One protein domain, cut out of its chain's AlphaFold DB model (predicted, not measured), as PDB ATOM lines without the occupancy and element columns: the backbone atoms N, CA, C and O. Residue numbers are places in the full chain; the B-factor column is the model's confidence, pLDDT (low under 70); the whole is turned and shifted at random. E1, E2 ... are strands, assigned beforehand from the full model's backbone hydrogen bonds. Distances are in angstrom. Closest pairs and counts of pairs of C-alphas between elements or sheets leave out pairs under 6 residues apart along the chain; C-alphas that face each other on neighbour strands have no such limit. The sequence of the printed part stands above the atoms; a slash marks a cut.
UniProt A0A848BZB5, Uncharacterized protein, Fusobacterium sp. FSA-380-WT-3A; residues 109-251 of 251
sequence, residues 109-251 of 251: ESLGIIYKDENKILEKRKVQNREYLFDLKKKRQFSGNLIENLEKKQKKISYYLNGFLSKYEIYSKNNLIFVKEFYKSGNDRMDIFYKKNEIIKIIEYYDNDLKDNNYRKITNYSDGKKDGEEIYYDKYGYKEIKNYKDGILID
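AT A GLANCE: This is residues 109 to 251 of the 251 residues of an uncharacterized protein of Fusobacterium sp. FSA-380-WT-3A (UniProt A0A848BZB5). A long, twisted ribbon of ten strands, E4 to E13, has a small sheet of three strands, E1 to E3, crossed over its E4 to E6 end. The two make a sandwich, two sheets face to face, at that end only; from E7 to E13 the ribbon's two faces are bare. The printed part has 143 residues, no named helix and 13 named strands, E1 to E13 along the chain; the class is all strand. Each sheet is a meander, each strand the antiparallel neighbour of the one before, in the orders E1 E2 E3 and E4 E5 E6 E7 E8 E9 E10 E11 E12 E13. The whole is loose, with a radius of gyration of the C-alphas of 17.9 A, and flat, spanning 60 by 44 by 22 A.

HOW THE PARTS SIT: Start at residue 109, where E1, residues 109 to 116, forms a hairpin with E2, residues 121 to 127; N 111 and O 124 are 2.8 A apart, within hydrogen-bond range. Beside E2 find E3, residues 130 to 135, with N 125 and O 132 at 2.9 A. The link after E3 changes to the other sheet, which begins with edge strand E4, residues 144 to 149. Its neighbour is E5, residues 154 to 161, with N 146 and O 158 at 2.8 A; next comes E6, residues 164 to 172, with N 157 and O 169 at 2.9 A. Between the sheets, the closest C-alphas of E3 and E6 are Tyr 132 and Phe 164, 4.3 A apart. The strands of the two sheets stand at 66 degrees. E1 and E4 are near each other, with 5 pairs of C-alphas within 10 A. Walk on through E7, residues 175 to 185, where N 168 and O 180 are 2.8 A apart, E8, 188 to 195, E9, 198 to 206, E10, 215 to 222, E11, 228 to 234, and E12, 239 to 245, to the edge strand E13, 248 to 250, where N 250 and O 243 are 2.9 A apart. E7 and E3 are apart.

IN THESE COORDINATES: Find C-alpha 109 at (-64.903, 38.852, 10.987), where E1 begins its 19.1 A. E7, the longest strand by residues, runs 31.1 A from C-alpha 175 at (-37.786, 23.586, 24.600). E6 spans 24.7 A, E9 24.4 A and E10 23.9 A. E13, 6.4 A long, ends at C-alpha 250, (-42.717, 8.022, -7.341).

THE WHOLE: The C-alphas of Glu 118 and Asp 251, the two farthest apart, are 59.7 A apart. The printed part has no cut, and no link is long. Its mean pLDDT is 83.1; look for values under 70 at residue 129 and residues 209 to 213.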
ATOM      1  N   GLU A 109     -64.247  39.746  10.040       78.06
ATOM      2  CA  GLU A 109     -64.903  38.852  10.987       78.06
ATOM      3  C   GLU A 109     -64.249  39.033  12.369       78.06
ATOM      4  O   GLU A 109     -63.026  38.933  12.512       78.06
ATOM      5  N   SER A 110     -65.044  39.314  13.406       80.69
ATOM      6  CA  SER A 110     -64.550  39.282  14.789       80.69
ATOM      7  C   SER A 110     -64.436  37.836  15.261       80.69
ATOM      8  O   SER A 110     -65.411  37.090  15.228       80.69
ATOM      9  N   LEU A 111     -63.255  37.457  15.750       74.69
ATOM     10  CA  LEU A 111     -63.011  36.183  16.435       74.69
ATOM     11  C   LEU A 111     -63.003  36.355  17.968       74.69
ATOM     12  O   LEU A 111     -62.614  35.439  18.694       74.69
ATOM     13  N   GLY A 112     -63.430  37.522  18.464       73.81
ATOM     14  CA  GLY A 112     -63.556  37.833  19.885       73.81
ATOM     15  C   GLY A 112     -62.304  38.414  20.555       73.81
ATOM     16  O   GLY A 112     -61.218  38.532  19.983       73.81
ATOM     17  N   ILE A 113     -62.474  38.813  21.818       76.31
ATOM     18  CA  ILE A 113     -61.405  39.371  22.656       76.31
ATOM     19  C   ILE A 113     -60.563  38.224  23.220       76.31
ATOM     20  O   ILE A 113     -61.076  37.397  23.968       76.31
ATOM     21  N   ILE A 114     -59.263  38.216  22.911       80.12
ATOM     22  CA  ILE A 114     -58.324  37.190  23.400       80.12
ATOM     23  C   ILE A 114     -57.416  37.689  24.532       80.12
ATOM     24  O   ILE A 114     -56.773  36.889  25.207       80.12
ATOM     25  N   TYR A 115     -57.354  39.004  24.756       78.25
ATOM     26  CA  TYR A 115     -56.573  39.596  25.841       78.25
ATOM     27  C   TYR A 115     -57.209  40.895  26.346       78.25
ATOM     28  O   TYR A 115     -57.643  41.733  25.553       78.25
ATOM     29  N   LYS A 116     -57.213  41.101  27.666       83.06
ATOM     30  CA  LYS A 116     -57.731  42.311  28.317       83.06
ATOM     31  C   LYS A 116     -56.951  42.604  29.597       83.06
ATOM     32  O   LYS A 116     -56.911  41.764  30.487       83.06
ATOM     33  N   ASP A 117     -56.398  43.810  29.696       79.62
ATOM     34  CA  ASP A 117     -55.837  44.376  30.928       79.62
ATOM     35  C   ASP A 117     -56.267  45.856  31.093       79.62
ATOM     36  O   ASP A 117     -57.145  46.370  30.383       79.62
ATOM     37  N   GLU A 118     -55.656  46.562  32.045       77.62
ATOM     38  CA  GLU A 118     -55.884  47.989  32.313       77.62
ATOM     39  C   GLU A 118     -55.464  48.916  31.154       77.62
ATOM     40  O   GLU A 118     -56.089  49.954  30.946       77.62
ATOM     41  N   ASN A 119     -54.519  48.505  30.306       78.19
ATOM     42  CA  ASN A 119     -53.845  49.337  29.304       78.19
ATOM     43  C   ASN A 119     -54.186  48.998  27.837       78.19
ATOM     44  O   ASN A 119     -54.077  49.867  26.972       78.19
ATOM     45  N   LYS A 120     -54.602  47.762  27.534       78.62
ATOM     46  CA  LYS A 120     -54.942  47.269  26.187       78.62
ATOM     47  C   LYS A 120     -56.082  46.245  26.223       78.62
ATOM     48  O   LYS A 120     -56.264  45.503  27.189       78.62
ATOM     49  N   ILE A 121     -56.858  46.198  25.144       81.25
ATOM     50  CA  ILE A 121     -57.843  45.139  24.887       81.25
ATOM     51  C   ILE A 121     -57.582  44.665  23.466       81.25
ATOM     52  O   ILE A 121     -57.755  45.444  22.534       81.25
ATOM     53  N   LEU A 122     -57.123  43.424  23.318       82.69
ATOM     54  CA  LEU A 122     -56.733  42.868  22.029       82.69
ATOM     55  C   LEU A 122     -57.835  41.942  21.524       82.69
ATOM     56  O   LEU A 122     -58.130  40.899  22.118       82.69
ATOM     57  N   GLU A 123     -58.443  42.359  20.424       82.00
ATOM     58  CA  GLU A 123     -59.424  41.591  19.678       82.00
ATOM     59  C   GLU A 123     -58.721  40.839  18.551       82.00
ATOM     60  O   GLU A 123     -57.941  41.422  17.790       82.00
ATOM     61  N   LYS A 124     -59.004  39.541  18.447       84.00
ATOM     62  CA  LYS A 124     -58.596  38.734  17.306       84.00
ATOM     63  C   LYS A 124     -59.632  38.904  16.208       84.00
ATOM     64  O   LYS A 124     -60.830  38.778  16.447       84.00
ATOM     65  N   ARG A 125     -59.167  39.196  15.003       82.88
ATOM     66  CA  ARG A 125     -60.009  39.443  13.835       82.88
ATOM     67  C   ARG A 125     -59.492  38.652  12.647       82.88
ATOM     68  O   ARG A 125     -58.323  38.260  12.612       82.88
ATOM     69  N   LYS A 126     -60.367  38.432  11.676       79.94
ATOM     70  CA  LYS A 126     -60.055  37.749  10.429       79.94
ATOM     71  C   LYS A 126     -60.507  38.589   9.242       79.94
ATOM     72  O   LYS A 126     -61.640  39.054   9.200       79.94
ATOM     73  N   VAL A 127     -59.601  38.789   8.294       72.88
ATOM     74  CA  VAL A 127     -59.839  39.455   7.007       72.88
ATOM     75  C   VAL A 127     -59.422  38.471   5.930       72.88
ATOM     76  O   VAL A 127     -58.298  37.968   5.967       72.88
ATOM     77  N   GLN A 128     -60.336  38.142   5.013       70.44
ATOM     78  CA  GLN A 128     -60.167  37.021   4.082       70.44
ATOM     79  C   GLN A 128     -59.708  35.749   4.842       70.44
ATOM     80  O   GLN A 128     -60.391  35.269   5.749       70.44
ATOM     81  N   ASN A 129     -58.508  35.249   4.530       62.56
ATOM     82  CA  ASN A 129     -57.868  34.085   5.149       62.56
ATOM     83  C   ASN A 129     -56.768  34.456   6.171       62.56
ATOM     84  O   ASN A 129     -55.907  33.633   6.477       62.56
ATOM     85  N   ARG A 130     -56.745  35.698   6.677       72.19
ATOM     86  CA  ARG A 130     -55.679  36.224   7.545       72.19
ATOM     87  C   ARG A 130     -56.174  36.567   8.936       72.19
ATOM     88  O   ARG A 130     -57.089  37.367   9.094       72.19
ATOM     89  N   GLU A 131     -55.498  36.024   9.943       81.50
ATOM     90  CA  GLU A 131     -55.653  36.459  11.328       81.50
ATOM     91  C   GLU A 131     -54.835  37.729  11.582       81.50
ATOM     92  O   GLU A 131     -53.643  37.799  11.261       81.50
ATOM     93  N   TYR A 132     -55.463  38.718  12.211       85.75
ATOM     94  CA  TYR A 132     -54.790  39.915  12.698       85.75
ATOM     95  C   TYR A 132     -55.324  40.322  14.076       85.75
ATOM     96  O   TYR A 132     -56.365  39.841  14.536       85.75
ATOM     97  N   LEU A 133     -54.572  41.178  14.762       85.44
ATOM     98  CA  LEU A 133     -54.845  41.602  16.125       85.44
ATOM     99  C   LEU A 133     -55.030  43.120  16.193       85.44
ATOM    100  O   LEU A 133     -54.213  43.890  15.679       85.44
ATOM    101  N   PHE A 134     -56.109  43.556  16.840       84.75
ATOM    102  CA  PHE A 134     -56.483  44.965  16.946       84.75
ATOM    103  C   PHE A 134     -56.583  45.396  18.412       84.75
ATOM    104  O   PHE A 134     -57.220  44.723  19.220       84.75
ATOM    105  N   ASP A 135     -55.966  46.527  18.758       85.25
ATOM    106  CA  ASP A 135     -56.071  47.139  20.082       85.25
ATOM    107  C   ASP A 135     -57.286  48.075  20.117       85.25
ATOM    108  O   ASP A 135     -57.250  49.194  19.601       85.25
ATOM    109  N   LEU A 136     -58.370  47.614  20.745       79.25
ATOM    110  CA  LEU A 136     -59.623  48.361  20.878       79.25
ATOM    111  C   LEU A 136     -59.478  49.633  21.728       79.25
ATOM    112  O   LEU A 136     -60.200  50.599  21.489       79.25
ATOM    113  N   LYS A 137     -58.546  49.668  22.694       80.94
ATOM    114  CA  LYS A 137     -58.304  50.864  23.523       80.94
ATOM    115  C   LYS A 137     -57.538  51.926  22.744       80.94
ATOM    116  O   LYS A 137     -57.891  53.098  22.806       80.94
ATOM    117  N   LYS A 138     -56.516  51.517  21.984       83.81
ATOM    118  CA  LYS A 138     -55.694  52.430  21.165       83.81
ATOM    119  C   LYS A 138     -56.244  52.671  19.756       83.81
ATOM    120  O   LYS A 138     -55.645  53.440  19.013       83.81
ATOM    121  N   LYS A 139     -57.355  52.016  19.394       81.19
ATOM    122  CA  LYS A 139     -58.030  52.073  18.083       81.19
ATOM    123  C   LYS A 139     -57.081  51.862  16.894       81.19
ATOM    124  O   LYS A 139     -57.189  52.546  15.881       81.19
ATOM    125  N   ARG A 140     -56.146  50.918  17.019       79.88
ATOM    126  CA  ARG A 140     -55.124  50.646  15.996       79.88
ATOM    127  C   ARG A 140     -54.741  49.172  15.938       79.88
ATOM    128  O   ARG A 140     -54.955  48.425  16.892       79.88
ATOM    129  N   GLN A 141     -54.120  48.772  14.834       83.44
ATOM    130  CA  GLN A 141     -53.494  47.458  14.691       83.44
ATOM    131  C   GLN A 141     -52.427  47.235  15.783       83.44
ATOM    132  O   GLN A 141     -51.700  48.160  16.158       83.44
ATOM    133  N   PHE A 142     -52.335  46.015  16.315       81.06
ATOM    134  CA  PHE A 142     -51.336  45.657  17.320       81.06
ATOM    135  C   PHE A 142     -50.055  45.126  16.663       81.06
ATOM    136  O   PHE A 142     -50.099  44.186  15.875       81.06
ATOM    137  N   SER A 143     -48.908  45.684  17.048       82.19
ATOM    138  CA  SER A 143     -47.581  45.152  16.719       82.19
ATOM    139  C   SER A 143     -46.856  44.775  18.011       82.19
ATOM    140  O   SER A 143     -46.911  45.522  18.992       82.19
ATOM    141  N   GLY A 144     -46.174  43.632  18.009       78.44
ATOM    142  CA  GLY A 144     -45.466  43.074  19.161       78.44
ATOM    143  C   GLY A 144     -45.854  41.626  19.458       78.44
ATOM    144  O   GLY A 144     -46.486  40.948  18.648       78.44
ATOM    145  N   ASN A 145     -45.475  41.151  20.645       85.38
ATOM    146  CA  ASN A 145     -45.566  39.733  20.995       85.38
ATOM    147  C   ASN A 145     -46.717  39.476  21.977       85.38
ATOM    148  O   ASN A 145     -46.882  40.200  22.964       85.38
ATOM    149  N   LEU A 146     -47.474  38.407  21.739       81.69
ATOM    150  CA  LEU A 146     -48.484  37.870  22.645       81.69
ATOM    151  C   LEU A 146     -48.013  36.517  23.187       81.69
ATOM    152  O   LEU A 146     -47.549  35.666  22.434       81.69
ATOM    153  N   ILE A 147     -48.137  36.320  24.499       86.44
ATOM    154  CA  ILE A 147     -47.806  35.062  25.172       86.44
ATOM    155  C   ILE A 147     -49.104  34.398  25.619       86.44
ATOM    156  O   ILE A 147     -49.865  34.975  26.392       86.44
ATOM    157  N   GLU A 148     -49.318  33.171  25.160       83.06
ATOM    158  CA  GLU A 148     -50.479  32.344  25.474       83.06
ATOM    159  C   GLU A 148     -49.996  31.096  26.229       83.06
ATOM    160  O   GLU A 148     -49.143  30.350  25.742       83.06
ATOM    161  N   ASN A 149     -50.529  30.851  27.428       83.81
ATOM    162  CA  ASN A 149     -50.322  29.578  28.119       83.81
ATOM    163  C   ASN A 149     -51.298  28.553  27.532       83.81
ATOM    164  O   ASN A 149     -52.509  28.760  27.571       83.81
ATOM    165  N   LEU A 150     -50.766  27.463  26.988       80.06
ATOM    166  CA  LEU A 150     -51.544  26.381  26.398       80.06
ATOM    167  C   LEU A 150     -51.708  25.221  27.390       80.06
ATOM    168  O   LEU A 150     -51.067  25.155  28.445       80.06
ATOM    169  N   GLU A 151     -52.541  24.250  27.017       78.69
ATOM    170  CA  GLU A 151     -52.637  22.975  27.722       78.69
ATOM    171  C   GLU A 151     -51.280  22.245  27.820       78.69
ATOM    172  O   GLU A 151     -50.293  22.567  27.153       78.69
ATOM    173  N   LYS A 152     -51.218  21.214  28.672       78.62
ATOM    174  CA  LYS A 152     -50.040  20.339  28.841       78.62
ATOM    175  C   LYS A 152     -48.735  21.074  29.219       78.62
ATOM    176  O   LYS A 152     -47.647  20.563  28.961       78.62
ATOM    177  N   LYS A 153     -48.833  22.236  29.886       83.50
ATOM    178  CA  LYS A 153     -47.695  23.107  30.270       83.50
ATOM    179  C   LYS A 153     -46.881  23.595  29.062       83.50
ATOM    180  O   LYS A 153     -45.658  23.745  29.152       83.50
ATOM    181  N   GLN A 154     -47.552  23.810  27.933       88.50
ATOM    182  CA  GLN A 154     -46.963  24.446  26.761       88.50
ATOM    183  C   GLN A 154     -47.185  25.962  26.797       88.50
ATOM    184  O   GLN A 154     -48.112  26.462  27.434       88.50
ATOM    185  N   LYS A 155     -46.327  26.701  26.100       86.69
ATOM    186  CA  LYS A 155     -46.434  28.153  25.920       86.69
ATOM    187  C   LYS A 155     -46.335  28.461  24.435       86.69
ATOM    188  O   LYS A 155     -45.399  28.000  23.787       86.69
ATOM    189  N   LYS A 156     -47.266  29.258  23.921       87.94
ATOM    190  CA  LYS A 156     -47.206  29.829  22.577       87.94
ATOM    191  C   LYS A 156     -46.764  31.286  22.660       87.94
ATOM    192  O   LYS A 156     -47.199  32.020  23.547       87.94
ATOM    193  N   ILE A 157     -45.873  31.684  21.759       86.56
ATOM    194  CA  ILE A 157     -45.474  33.078  21.556       86.56
ATOM    195  C   ILE A 157     -45.883  33.442  20.135       86.56
ATOM    196  O   ILE A 157     -45.386  32.844  19.188       86.56
ATOM    197  N   SER A 158     -46.819  34.375  20.000       85.94
ATOM    198  CA  SER A 158     -47.347  34.860  18.723       85.94
ATOM    199  C   SER A 158     -46.769  36.248  18.443       85.94
ATOM    200  O   SER A 158     -46.860  37.133  19.294       85.94
ATOM    201  N   TYR A 159     -46.179  36.438  17.269       85.19
ATOM    202  CA  TYR A 159     -45.501  37.657  16.841       85.19
ATOM    203  C   TYR A 159     -46.374  38.367  15.807       85.19
ATOM    204  O   TYR A 159     -46.732  37.780  14.784       85.19
ATOM    205  N   TYR A 160     -46.725  39.621  16.083       81.00
ATOM    206  CA  TYR A 160     -47.584  40.430  15.228       81.00
ATOM    207  C   TYR A 160     -46.818  41.630  14.670       81.00
ATOM    208  O   TYR A 160     -46.198  42.383  15.426       81.00
ATOM    209  N   LEU A 161     -46.895  41.829  13.354       76.75
ATOM    210  CA  LEU A 161     -46.328  42.976  12.648       76.75
ATOM    211  C   LEU A 161     -47.446  43.674  11.874       76.75
ATOM    212  O   LEU A 161     -48.072  43.070  11.008       76.75
ATOM    213  N   ASN A 162     -47.702  44.941  12.207       74.00
ATOM    214  CA  ASN A 162     -48.792  45.749  11.653       74.00
ATOM    215  C   ASN A 162     -50.132  44.996  11.727       74.00
ATOM    216  O   ASN A 162     -50.803  44.747  10.730       74.00
ATOM    217  N   GLY A 163     -50.474  44.525  12.930       74.62
ATOM    218  CA  GLY A 163     -51.673  43.728  13.184       74.62
ATOM    219  C   GLY A 163     -51.573  42.269  12.745       74.62
ATOM    220  O   GLY A 163     -52.126  41.418  13.431       74.62
ATOM    221  N   PHE A 164     -50.904  41.951  11.638       81.12
ATOM    222  CA  PHE A 164     -50.889  40.601  11.067       81.12
ATOM    223  C   PHE A 164     -49.988  39.642  11.842       81.12
ATOM    224  O   PHE A 164     -48.886  40.000  12.259       81.12
ATOM    225  N   LEU A 165     -50.448  38.399  12.009       84.00
ATOM    226  CA  LEU A 165     -49.634  37.318  12.561       84.00
ATOM    227  C   LEU A 165     -48.506  36.976  11.574       84.00
ATOM    228  O   LEU A 165     -48.782  36.508  10.471       84.00
ATOM    229  N   SER A 166     -47.252  37.214  11.965       82.44
ATOM    230  CA  SER A 166     -46.065  36.924  11.144       82.44
ATOM    231  C   SER A 166     -45.396  35.607  11.527       82.44
ATOM    232  O   SER A 166     -44.830  34.918  10.682       82.44
ATOM    233  N   LYS A 167     -45.472  35.228  12.805       87.62
ATOM    234  CA  LYS A 167     -44.886  33.996  13.335       87.62
ATOM    235  C   LYS A 167     -45.617  33.554  14.595       87.62
ATOM    236  O   LYS A 167     -46.084  34.391  15.365       87.62
ATOM    237  N   TYR A 168     -45.657  32.257  14.872       89.31
ATOM    238  CA  TYR A 168     -45.763  31.790  16.248       89.31
ATOM    239  C   TYR A 168     -44.842  30.610  16.542       89.31
ATOM    240  O   TYR A 168     -44.525  29.792  15.682       89.31
ATOM    241  N   GLU A 169     -44.448  30.513  17.802       90.38
ATOM    242  CA  GLU A 169     -43.555  29.493  18.339       90.38
ATOM    243  C   GLU A 169     -44.270  28.763  19.475       90.38
ATOM    244  O   GLU A 169     -44.951  29.397  20.282       90.38
ATOM    245  N   ILE A 170     -44.127  27.440  19.558       89.44
ATOM    246  CA  ILE A 170     -44.658  26.633  20.661       89.44
ATOM    247  C   ILE A 170     -43.498  25.988  21.413       89.44
ATOM    248  O   ILE A 170     -42.672  25.270  20.842       89.44
ATOM    249  N   TYR A 171     -43.494  26.206  22.723       85.44
ATOM    250  CA  TYR A 171     -42.520  25.687  23.667       85.44
ATOM    251  C   TYR A 171     -43.154  24.659  24.605       85.44
ATOM    252  O   TYR A 171     -44.271  24.850  25.086       85.44
ATOM    253  N   SER A 172     -42.411  23.605  24.937       87.75
ATOM    254  CA  SER A 172     -42.762  22.632  25.977       87.75
ATOM    255  C   SER A 172     -41.596  22.471  26.948       87.75
ATOM    256  O   SER A 172     -40.488  22.114  26.540       87.75
ATOM    257  N   LYS A 173     -41.822  22.763  28.237       85.06
ATOM    258  CA  LYS A 173     -40.764  22.796  29.271       85.06
ATOM    259  C   LYS A 173     -39.530  23.608  28.820       85.06
ATOM    260  O   LYS A 173     -38.407  23.129  28.920       85.06
ATOM    261  N   ASN A 174     -39.763  24.801  28.269       80.69
ATOM    262  CA  ASN A 174     -38.768  25.717  27.685       80.69
ATOM    263  C   ASN A 174     -38.036  25.232  26.413       80.69
ATOM    264  O   ASN A 174     -37.249  25.992  25.860       80.69
ATOM    265  N   ASN A 175     -38.326  24.039  25.887       84.75
ATOM    266  CA  ASN A 175     -37.786  23.586  24.600       84.75
ATOM    267  C   ASN A 175     -38.705  24.029  23.461       84.75
ATOM    268  O   ASN A 175     -39.912  23.785  23.536       84.75
ATOM    269  N   LEU A 176     -38.150  24.627  22.406       83.31
ATOM    270  CA  LEU A 176     -38.886  24.911  21.174       83.31
ATOM    271  C   LEU A 176     -39.259  23.584  20.500       83.31
ATOM    272  O   LEU A 176     -38.384  22.782  20.175       83.31
ATOM    273  N   ILE A 177     -40.555  23.331  20.312       91.44
ATOM    274  CA  ILE A 177     -41.043  22.092  19.684       91.44
ATOM    275  C   ILE A 177     -41.606  22.317  18.284       91.44
ATOM    276  O   ILE A 177     -41.593  21.388  17.478       91.44
ATOM    277  N   PHE A 178     -42.097  23.523  18.000       90.06
ATOM    278  CA  PHE A 178     -42.763  23.845  16.747       90.06
ATOM    279  C   PHE A 178     -42.710  25.351  16.463       90.06
ATOM    280  O   PHE A 178     -42.833  26.157  17.386       90.06
ATOM    281  N   VAL A 179     -42.591  25.716  15.188       87.88
ATOM    282  CA  VAL A 179     -42.697  27.091  14.682       87.88
ATOM    283  C   VAL A 179     -43.646  27.102  13.489       87.88
ATOM    284  O   VAL A 179     -43.584  26.194  12.660       87.88
ATOM    285  N   LYS A 180     -44.474  28.141  13.363       90.88
ATOM    286  CA  LYS A 180     -45.102  28.512  12.092       90.88
ATOM    287  C   LYS A 180     -44.748  29.952  11.733       90.88
ATOM    288  O   LYS A 180     -44.965  30.842  12.550       90.88
ATOM    289  N   GLU A 181     -44.248  30.173  10.528       85.50
ATOM    290  CA  GLU A 181     -43.937  31.487   9.953       85.50
ATOM    291  C   GLU A 181     -44.884  31.780   8.784       85.50
ATOM    292  O   GLU A 181     -45.335  30.861   8.102       85.50
ATOM    293  N   PHE A 182     -45.231  33.054   8.599       83.25
ATOM    294  CA  PHE A 182     -46.226  33.530   7.641       83.25
ATOM    295  C   PHE A 182     -45.632  34.668   6.807       83.25
ATOM    296  O   PHE A 182     -45.287  35.729   7.332       83.25
ATOM    297  N   TYR A 183     -45.581  34.479   5.493       78.44
ATOM    298  CA  TYR A 183     -45.037  35.434   4.532       78.44
ATOM    299  C   TYR A 183     -46.140  35.987   3.615       78.44
ATOM    300  O   TYR A 183     -47.152  35.329   3.348       78.44
ATOM    301  N   LYS A 184     -45.954  37.220   3.127       73.25
ATOM    302  CA  LYS A 184     -46.714  37.809   2.012       73.25
ATOM    303  C   LYS A 184     -45.762  38.620   1.142       73.25
ATOM    304  O   LYS A 184     -45.032  39.446   1.681       73.25
ATOM    305  N   SER A 185     -45.838  38.444  -0.171       70.25
ATOM    306  CA  SER A 185     -45.224  39.340  -1.150       70.25
ATOM    307  C   SER A 185     -46.231  39.572  -2.269       70.25
ATOM    308  O   SER A 185     -46.570  38.649  -2.998       70.25
ATOM    309  N   GLY A 186     -46.806  40.775  -2.353       74.75
ATOM    310  CA  GLY A 186     -47.919  41.044  -3.269       74.75
ATOM    311  C   GLY A 186     -49.085  40.063  -3.068       74.75
ATOM    312  O   GLY A 186     -49.729  40.071  -2.016       74.75
ATOM    313  N   ASN A 187     -49.331  39.219  -4.071       74.88
ATOM    314  CA  ASN A 187     -50.398  38.212  -4.078       74.88
ATOM    315  C   ASN A 187     -49.938  36.839  -3.559       74.88
ATOM    316  O   ASN A 187     -50.776  36.024  -3.168       74.88
ATOM    317  N   ASP A 188     -48.625  36.604  -3.505       75.88
ATOM    318  CA  ASP A 188     -48.024  35.394  -2.957       75.88
ATOM    319  C   ASP A 188     -48.113  35.396  -1.428       75.88
ATOM    320  O   ASP A 188     -47.846  36.398  -0.751       75.88
ATOM    321  N   ARG A 189     -48.491  34.251  -0.860       81.00
ATOM    322  CA  ARG A 189     -48.573  34.006   0.583       81.00
ATOM    323  C   ARG A 189     -47.956  32.643   0.862       81.00
ATOM    324  O   ARG A 189     -48.207  31.698   0.123       81.00
ATOM    325  N   MET A 190     -47.181  32.525   1.933       82.88
ATOM    326  CA  MET A 190     -46.517  31.266   2.272       82.88
ATOM    327  C   MET A 190     -46.507  31.039   3.781       82.88
ATOM    328  O   MET A 190     -46.056  31.894   4.537       82.88
ATOM    329  N   ASP A 191     -46.977  29.871   4.205       86.94
ATOM    330  CA  ASP A 191     -46.943  29.403   5.586       86.94
ATOM    331  C   ASP A 191     -45.845  28.336   5.731       86.94
ATOM    332  O   ASP A 191     -46.009  27.249   5.183       86.94
ATOM    333  N   ILE A 192     -44.770  28.575   6.488       83.88
ATOM    334  CA  ILE A 192     -43.723  27.565   6.749       83.88
ATOM    335  C   ILE A 192     -43.887  26.990   8.158       83.88
ATOM    336  O   ILE A 192     -44.112  27.723   9.116       83.88
ATOM    337  N   PHE A 193     -43.770  25.673   8.295       88.69
ATOM    338  CA  PHE A 193     -43.926  24.914   9.530       88.69
ATOM    339  C   PHE A 193     -42.614  24.194   9.838       88.69
ATOM    340  O   PHE A 193     -42.166  23.348   9.056       88.69
ATOM    341  N   TYR A 194     -42.052  24.455  11.016       85.44
ATOM    342  CA  TYR A 194     -40.835  23.810  11.494       85.44
ATOM    343  C   TYR A 194     -41.104  22.975  12.741       85.44
ATOM    344  O   TYR A 194     -41.937  23.321  13.584       85.44
ATOM    345  N   LYS A 195     -40.331  21.907  12.912       84.69
ATOM    346  CA  LYS A 195     -40.310  21.069  14.112       84.69
ATOM    347  C   LYS A 195     -38.857  20.761  14.438       84.69
ATOM    348  O   LYS A 195     -38.146  20.249  13.592       84.69
ATOM    349  N   LYS A 196     -38.406  21.092  15.654       81.44
ATOM    350  CA  LYS A 196     -36.983  20.981  16.052       81.44
ATOM    351  C   LYS A 196     -35.997  21.622  15.044       81.44
ATOM    352  O   LYS A 196     -34.920  21.090  14.819       81.44
ATOM    353  N   ASN A 197     -36.367  22.770  14.473       79.50
ATOM    354  CA  ASN A 197     -35.617  23.526  13.455       79.50
ATOM    355  C   ASN A 197     -35.571  22.906  12.043       79.50
ATOM    356  O   ASN A 197     -35.022  23.527  11.140       79.50
ATOM    357  N   GLU A 198     -36.195  21.751  11.811       82.62
ATOM    358  CA  GLU A 198     -36.369  21.172  10.473       82.62
ATOM    359  C   GLU A 198     -37.695  21.649   9.872       82.62
ATOM    360  O   GLU A 198     -38.717  21.663  10.569       82.62
ATOM    361  N   ILE A 199     -37.705  22.025   8.588       84.75
ATOM    362  CA  ILE A 199     -38.958  22.244   7.854       84.75
ATOM    363  C   ILE A 199     -39.678  20.896   7.771       84.75
ATOM    364  O   ILE A 199     -39.088  19.898   7.371       84.75
ATOM    365  N   ILE A 200     -40.957  20.881   8.144       90.38
ATOM    366  CA  ILE A 200     -41.836  19.709   8.010       90.38
ATOM    367  C   ILE A 200     -43.002  19.959   7.058       90.38
ATOM    368  O   ILE A 200     -43.593  19.002   6.556       90.38
ATOM    369  N   LYS A 201     -43.367  21.230   6.836       89.50
ATOM    370  CA  LYS A 201     -44.438  21.623   5.922       89.50
ATOM    371  C   LYS A 201     -44.252  23.062   5.418       89.50
ATOM    372  O   LYS A 201     -43.866  23.918   6.200       89.50
ATOM    373  N   ILE A 202     -44.587  23.351   4.167       87.00
ATOM    374  CA  ILE A 202     -44.918  24.686   3.652       87.00
ATOM    375  C   ILE A 202     -46.371  24.632   3.144       87.00
ATOM    376  O   ILE A 202     -46.910  23.552   2.882       87.00
ATOM    377  N   ILE A 203     -47.047  25.771   3.057       87.19
ATOM    378  CA  ILE A 203     -48.258  25.935   2.253       87.19
ATOM    379  C   ILE A 203     -48.145  27.262   1.507       87.19
ATOM    380  O   ILE A 203     -48.123  28.318   2.134       87.19
ATOM    381  N   GLU A 204     -48.072  27.202   0.186       86.31
ATOM    382  CA  GLU A 204     -48.077  28.356  -0.706       86.31
ATOM    383  C   GLU A 204     -49.502  28.646  -1.180       86.31
ATOM    384  O   GLU A 204     -50.304  27.734  -1.402       86.31
ATOM    385  N   TYR A 205     -49.808  29.926  -1.359       85.19
ATOM    386  CA  TYR A 205     -51.044  30.412  -1.951       85.19
ATOM    387  C   TYR A 205     -50.713  31.572  -2.887       85.19
ATOM    388  O   TYR A 205     -49.967  32.473  -2.501       85.19
ATOM    389  N   TYR A 206     -51.341  31.599  -4.056       81.25
ATOM    390  CA  TYR A 206     -51.408  32.791  -4.896       81.25
ATOM    391  C   TYR A 206     -52.855  33.261  -4.954       81.25
ATOM    392  O   TYR A 206     -53.745  32.492  -5.321       81.25
ATOM    393  N   ASP A 207     -53.081  34.506  -4.547       70.44
ATOM    394  CA  ASP A 207     -54.414  35.078  -4.361       70.44
ATOM    395  C   ASP A 207     -54.465  36.444  -5.058       70.44
ATOM    396  O   ASP A 207     -54.015  37.455  -4.516       70.44
ATOM    397  N   ASN A 208     -54.909  36.439  -6.316       72.81
ATOM    398  CA  ASN A 208     -55.001  37.589  -7.204       72.81
ATOM    399  C   ASN A 208     -56.461  37.810  -7.607       72.81
ATOM    400  O   ASN A 208     -56.973  37.134  -8.498       72.81
ATOM    401  N   ASP A 209     -57.104  38.805  -6.995       61.34
ATOM    402  CA  ASP A 209     -58.522  39.141  -7.198       61.34
ATOM    403  C   ASP A 209     -58.903  39.446  -8.667       61.34
ATOM    404  O   ASP A 209     -60.083  39.512  -9.006       61.34
ATOM    405  N   LEU A 210     -57.913  39.637  -9.551       55.78
ATOM    406  CA  LEU A 210     -58.078  40.009 -10.958       55.78
ATOM    407  C   LEU A 210     -57.623  38.927 -11.957       55.78
ATOM    408  O   LEU A 210     -57.592  39.208 -13.158       55.78
ATOM    409  N   LYS A 211     -57.211  37.723 -11.518       57.50
ATOM    410  CA  LYS A 211     -56.695  36.685 -12.433       57.50
ATOM    411  C   LYS A 211     -57.178  35.270 -12.138       57.50
ATOM    412  O   LYS A 211     -57.242  34.814 -11.005       57.50
ATOM    413  N   ASP A 212     -57.319  34.517 -13.222       61.38
ATOM    414  CA  ASP A 212     -57.696  33.103 -13.250       61.38
ATOM    415  C   ASP A 212     -56.641  32.119 -12.702       61.38
ATOM    416  O   ASP A 212     -56.823  30.908 -12.798       61.38
ATOM    417  N   ASN A 213     -55.558  32.613 -12.100       67.56
ATOM    418  CA  ASN A 213     -54.384  31.814 -11.744       67.56
ATOM    419  C   ASN A 213     -54.248  31.568 -10.232       67.56
ATOM    420  O   ASN A 213     -53.158  31.229  -9.773       67.56
ATOM    421  N   ASN A 214     -55.311  31.768  -9.445       81.44
ATOM    422  CA  ASN A 214     -55.261  31.485  -8.009       81.44
ATOM    423  C   ASN A 214     -54.987  29.998  -7.769       81.44
ATOM    424  O   ASN A 214     -55.572  29.134  -8.426       81.44
ATOM    425  N   TYR A 215     -54.097  29.709  -6.825       84.25
ATOM    426  CA  TYR A 215     -53.724  28.341  -6.481       84.25
ATOM    427  C   TYR A 215     -53.358  28.206  -5.007       84.25
ATOM    428  O   TYR A 215     -53.062  29.187  -4.317       84.25
ATOM    429  N   ARG A 216     -53.336  26.960  -4.537       88.06
ATOM    430  CA  ARG A 216     -52.795  26.568  -3.236       88.06
ATOM    431  C   ARG A 216     -51.941  25.318  -3.404       88.06
ATOM    432  O   ARG A 216     -52.444  24.310  -3.887       88.06
ATOM    433  N   LYS A 217     -50.690  25.359  -2.955       87.69
ATOM    434  CA  LYS A 217     -49.776  24.210  -2.966       87.69
ATOM    435  C   LYS A 217     -49.402  23.861  -1.529       87.69
ATOM    436  O   LYS A 217     -48.933  24.719  -0.787       87.69
ATOM    437  N   ILE A 218     -49.694  22.644  -1.087       90.56
ATOM    438  CA  ILE A 218     -49.291  22.149   0.241       90.56
ATOM    439  C   ILE A 218     -47.939  21.451   0.088       90.56
ATOM    440  O   ILE A 218     -47.679  20.989  -1.000       90.56
ATOM    441  N   THR A 219     -47.084  21.392   1.125       88.81
ATOM    442  CA  THR A 219     -45.660  21.065   0.923       88.81
ATOM    443  C   THR A 219     -44.949  20.337   2.100       88.81
ATOM    444  O   THR A 219     -44.330  20.988   2.918       88.81
ATOM    445  N   ASN A 220     -44.962  19.001   2.251       90.00
ATOM    446  CA  ASN A 220     -44.290  18.290   3.376       90.00
ATOM    447  C   ASN A 220     -42.807  17.926   3.151       90.00
ATOM    448  O   ASN A 220     -42.379  17.577   2.058       90.00
ATOM    449  N   TYR A 221     -42.039  17.857   4.235       88.56
ATOM    450  CA  TYR A 221     -40.645  17.417   4.186       88.56
ATOM    451  C   TYR A 221     -40.311  16.403   5.286       88.56
ATOM    452  O   TYR A 221     -40.891  16.449   6.375       88.56
ATOM    453  N   SER A 222     -39.320  15.553   5.008       89.88
ATOM    454  CA  SER A 222     -38.502  14.849   6.008       89.88
ATOM    455  C   SER A 222     -37.032  15.071   5.669       89.88
ATOM    456  O   SER A 222     -36.675  15.112   4.493       89.88
ATOM    457  N   ASP A 223     -36.188  15.258   6.686       87.94
ATOM    458  CA  ASP A 223     -34.723  15.349   6.544       87.94
ATOM    459  C   ASP A 223     -34.258  16.360   5.465       87.94
ATOM    460  O   ASP A 223     -33.283  16.148   4.743       87.94
ATOM    461  N   GLY A 224     -34.997  17.471   5.333       86.44
ATOM    462  CA  GLY A 224     -34.739  18.539   4.359       86.44
ATOM    463  C   GLY A 224     -35.170  18.248   2.913       86.44
ATOM    464  O   GLY A 224     -34.920  19.074   2.040       86.44
ATOM    465  N   LYS A 225     -35.825  17.113   2.634       91.06
ATOM    466  CA  LYS A 225     -36.237  16.687   1.284       91.06
ATOM    467  C   LYS A 225     -37.747  16.508   1.150       91.06
ATOM    468  O   LYS A 225     -38.445  16.343   2.149       91.06
ATOM    469  N   LYS A 226     -38.247  16.491  -0.097       92.69
ATOM    470  CA  LYS A 226     -39.630  16.082  -0.395       92.69
ATOM    471  C   LYS A 226     -39.879  14.669   0.131       92.69
ATOM    472  O   LYS A 226     -39.189  13.745  -0.298       92.69
ATOM    473  N   ASP A 227     -40.876  14.502   0.994       88.56
ATOM    474  CA  ASP A 227     -41.291  13.179   1.466       88.56
ATOM    475  C   ASP A 227     -42.813  13.143   1.711       88.56
ATOM    476  O   ASP A 227     -43.364  13.970   2.451       88.56
ATOM    477  N   GLY A 228     -43.515  12.221   1.041       91.88
ATOM    478  CA  GLY A 228     -44.974  12.065   1.097       91.88
ATOM    479  C   GLY A 228     -45.694  12.165  -0.259       91.88
ATOM    480  O   GLY A 228     -45.320  11.495  -1.204       91.88
ATOM    481  N   GLU A 229     -46.757  12.967  -0.341       91.19
ATOM    482  CA  GLU A 229     -47.497  13.346  -1.564       91.19
ATOM    483  C   GLU A 229     -47.395  14.862  -1.716       91.19
ATOM    484  O   GLU A 229     -47.296  15.478  -0.678       91.19
ATOM    485  N   GLU A 230     -47.472  15.460  -2.907       91.94
ATOM    486  CA  GLU A 230     -47.638  16.886  -3.265       91.94
ATOM    487  C   GLU A 230     -49.042  17.138  -3.752       91.94
ATOM    488  O   GLU A 230     -49.562  16.336  -4.511       91.94
ATOM    489  N   ILE A 231     -49.643  18.233  -3.301       91.19
ATOM    490  CA  ILE A 231     -50.957  18.689  -3.688       91.19
ATOM    491  C   ILE A 231     -50.885  20.111  -4.163       91.19
ATOM    492  O   ILE A 231     -50.494  21.033  -3.445       91.19
ATOM    493  N   TYR A 232     -51.425  20.244  -5.357       90.19
ATOM    494  CA  TYR A 232     -51.779  21.486  -5.976       90.19
ATOM    495  C   TYR A 232     -53.303  21.540  -6.102       90.19
ATOM    496  O   TYR A 232     -53.925  20.610  -6.623       90.19
ATOM    497  N   TYR A 233     -53.888  22.632  -5.615       87.19
ATOM    498  CA  TYR A 233     -55.249  23.044  -5.930       87.19
ATOM    499  C   TYR A 233     -55.200  24.238  -6.873       87.19
ATOM    500  O   TYR A 233     -54.530  25.226  -6.558       87.19
ATOM    501  N   ASP A 234     -55.959  24.193  -7.964       84.19
ATOM    502  CA  ASP A 234     -56.266  25.395  -8.740       84.19
ATOM    503  C   ASP A 234     -57.472  26.160  -8.155       84.19
ATOM    504  O   ASP A 234     -58.107  25.742  -7.179       84.19
ATOM    505  N   LYS A 235     -57.822  27.287  -8.780       80.31
ATOM    506  CA  LYS A 235     -58.979  28.115  -8.406       80.31
ATOM    507  C   LYS A 235     -60.346  27.431  -8.544       80.31
ATOM    508  O   LYS A 235     -61.318  27.926  -7.980       80.31
ATOM    509  N   TYR A 236     -60.447  26.342  -9.305       80.62
ATOM    510  CA  TYR A 236     -61.678  25.574  -9.497       80.62
ATOM    511  C   TYR A 236     -61.797  24.412  -8.498       80.62
ATOM    512  O   TYR A 236     -62.818  23.727  -8.471       80.62
ATOM    513  N   GLY A 237     -60.769  24.185  -7.673       79.56
ATOM    514  CA  GLY A 237     -60.688  23.037  -6.776       79.56
ATOM    515  C   GLY A 237     -60.266  21.744  -7.479       79.56
ATOM    516  O   GLY A 237     -60.399  20.675  -6.881       79.56
ATOM    517  N   TYR A 238     -59.743  21.814  -8.713       85.94
ATOM    518  CA  TYR A 238     -59.023  20.682  -9.291       85.94
ATOM    519  C   TYR A 238     -57.822  20.362  -8.405       85.94
ATOM    520  O   TYR A 238     -57.134  21.260  -7.926       85.94
ATOM    521  N   LYS A 239     -57.595  19.069  -8.187       92.56
ATOM    522  CA  LYS A 239     -56.649  18.532  -7.214       92.56
ATOM    523  C   LYS A 239     -55.687  17.584  -7.925       92.56
ATOM    524  O   LYS A 239     -56.084  16.483  -8.306       92.56
ATOM    525  N   GLU A 240     -54.429  17.987  -8.047       91.50
ATOM    526  CA  GLU A 240     -53.334  17.112  -8.481       91.50
ATOM    527  C   GLU A 240     -52.658  16.477  -7.255       91.50
ATOM    528  O   GLU A 240     -52.577  17.129  -6.213       91.50
ATOM    529  N   ILE A 241     -52.178  15.230  -7.362       93.19
ATOM    530  CA  ILE A 241     -51.401  14.543  -6.314       93.19
ATOM    531  C   ILE A 241     -50.113  13.966  -6.925       93.19
ATOM    532  O   ILE A 241     -50.207  13.240  -7.910       93.19
ATOM    533  N   LYS A 242     -48.932  14.222  -6.343       93.75
ATOM    534  CA  LYS A 242     -47.640  13.636  -6.780       93.75
ATOM    535  C   LYS A 242     -46.879  13.012  -5.611       93.75
ATOM    536  O   LYS A 242     -46.541  13.725  -4.677       93.75
ATOM    537  N   ASN A 243     -46.569  11.718  -5.618       94.06
ATOM    538  CA  ASN A 243     -45.851  11.106  -4.493       94.06
ATOM    539  C   ASN A 243     -44.340  11.361  -4.551       94.06
ATOM    540  O   ASN A 243     -43.744  11.363  -5.617       94.06
ATOM    541  N   TYR A 244     -43.703  11.556  -3.400       93.56
ATOM    542  CA  TYR A 244     -42.265  11.743  -3.256       93.56
ATOM    543  C   TYR A 244     -41.702  10.865  -2.151       93.56
ATOM    544  O   TYR A 244     -42.294  10.746  -1.077       93.56
ATOM    545  N   LYS A 245     -40.503  10.339  -2.381       94.81
ATOM    546  CA  LYS A 245     -39.690   9.700  -1.353       94.81
ATOM    547  C   LYS A 245     -38.241  10.137  -1.489       94.81
ATOM    548  O   LYS A 245     -37.687  10.086  -2.585       94.81
ATOM    549  N   ASP A 246     -37.628  10.579  -0.393       92.19
ATOM    550  CA  ASP A 246     -36.232  11.043  -0.372       92.19
ATOM    551  C   ASP A 246     -35.907  12.121  -1.440       92.19
ATOM    552  O   ASP A 246     -34.774  12.217  -1.922       92.19
ATOM    553  N   GLY A 247     -36.892  12.950  -1.810       90.31
ATOM    554  CA  GLY A 247     -36.799  13.967  -2.867       90.31
ATOM    555  C   GLY A 247     -37.229  13.516  -4.272       90.31
ATOM    556  O   GLY A 247     -37.386  14.364  -5.147       90.31
ATOM    557  N   ILE A 248     -37.435  12.216  -4.501       93.94
ATOM    558  CA  ILE A 248     -37.676  11.613  -5.823       93.94
ATOM    559  C   ILE A 248     -39.175  11.378  -6.030       93.94
ATOM    560  O   ILE A 248     -39.820  10.819  -5.147       93.94
ATOM    561  N   LEU A 249     -39.719  11.797  -7.180       94.62
ATOM    562  CA  LEU A 249     -41.104  11.511  -7.584       94.62
ATOM    563  C   LEU A 249     -41.286   9.998  -7.780       94.62
ATOM    564  O   LEU A 249     -40.467   9.372  -8.452       94.62
ATOM    565  N   ILE A 250     -42.337   9.431  -7.195       93.06
ATOM    566  CA  ILE A 250     -42.717   8.022  -7.341       93.06
ATOM    567  C   ILE A 250     -44.136   7.915  -7.910       93.06
ATOM    568  O   ILE A 250     -45.015   8.695  -7.527       93.06
ATOM    569  N   ASP A 251     -44.318   6.953  -8.815       77.50
ATOM    570  CA  ASP A 251     -45.596   6.589  -9.446       77.50
ATOM    571  C   ASP A 251     -46.416   5.621  -8.564       77.50
ATOM    572  O   ASP A 251     -45.799   4.726  -7.932       77.50
TER     573      ASP A 251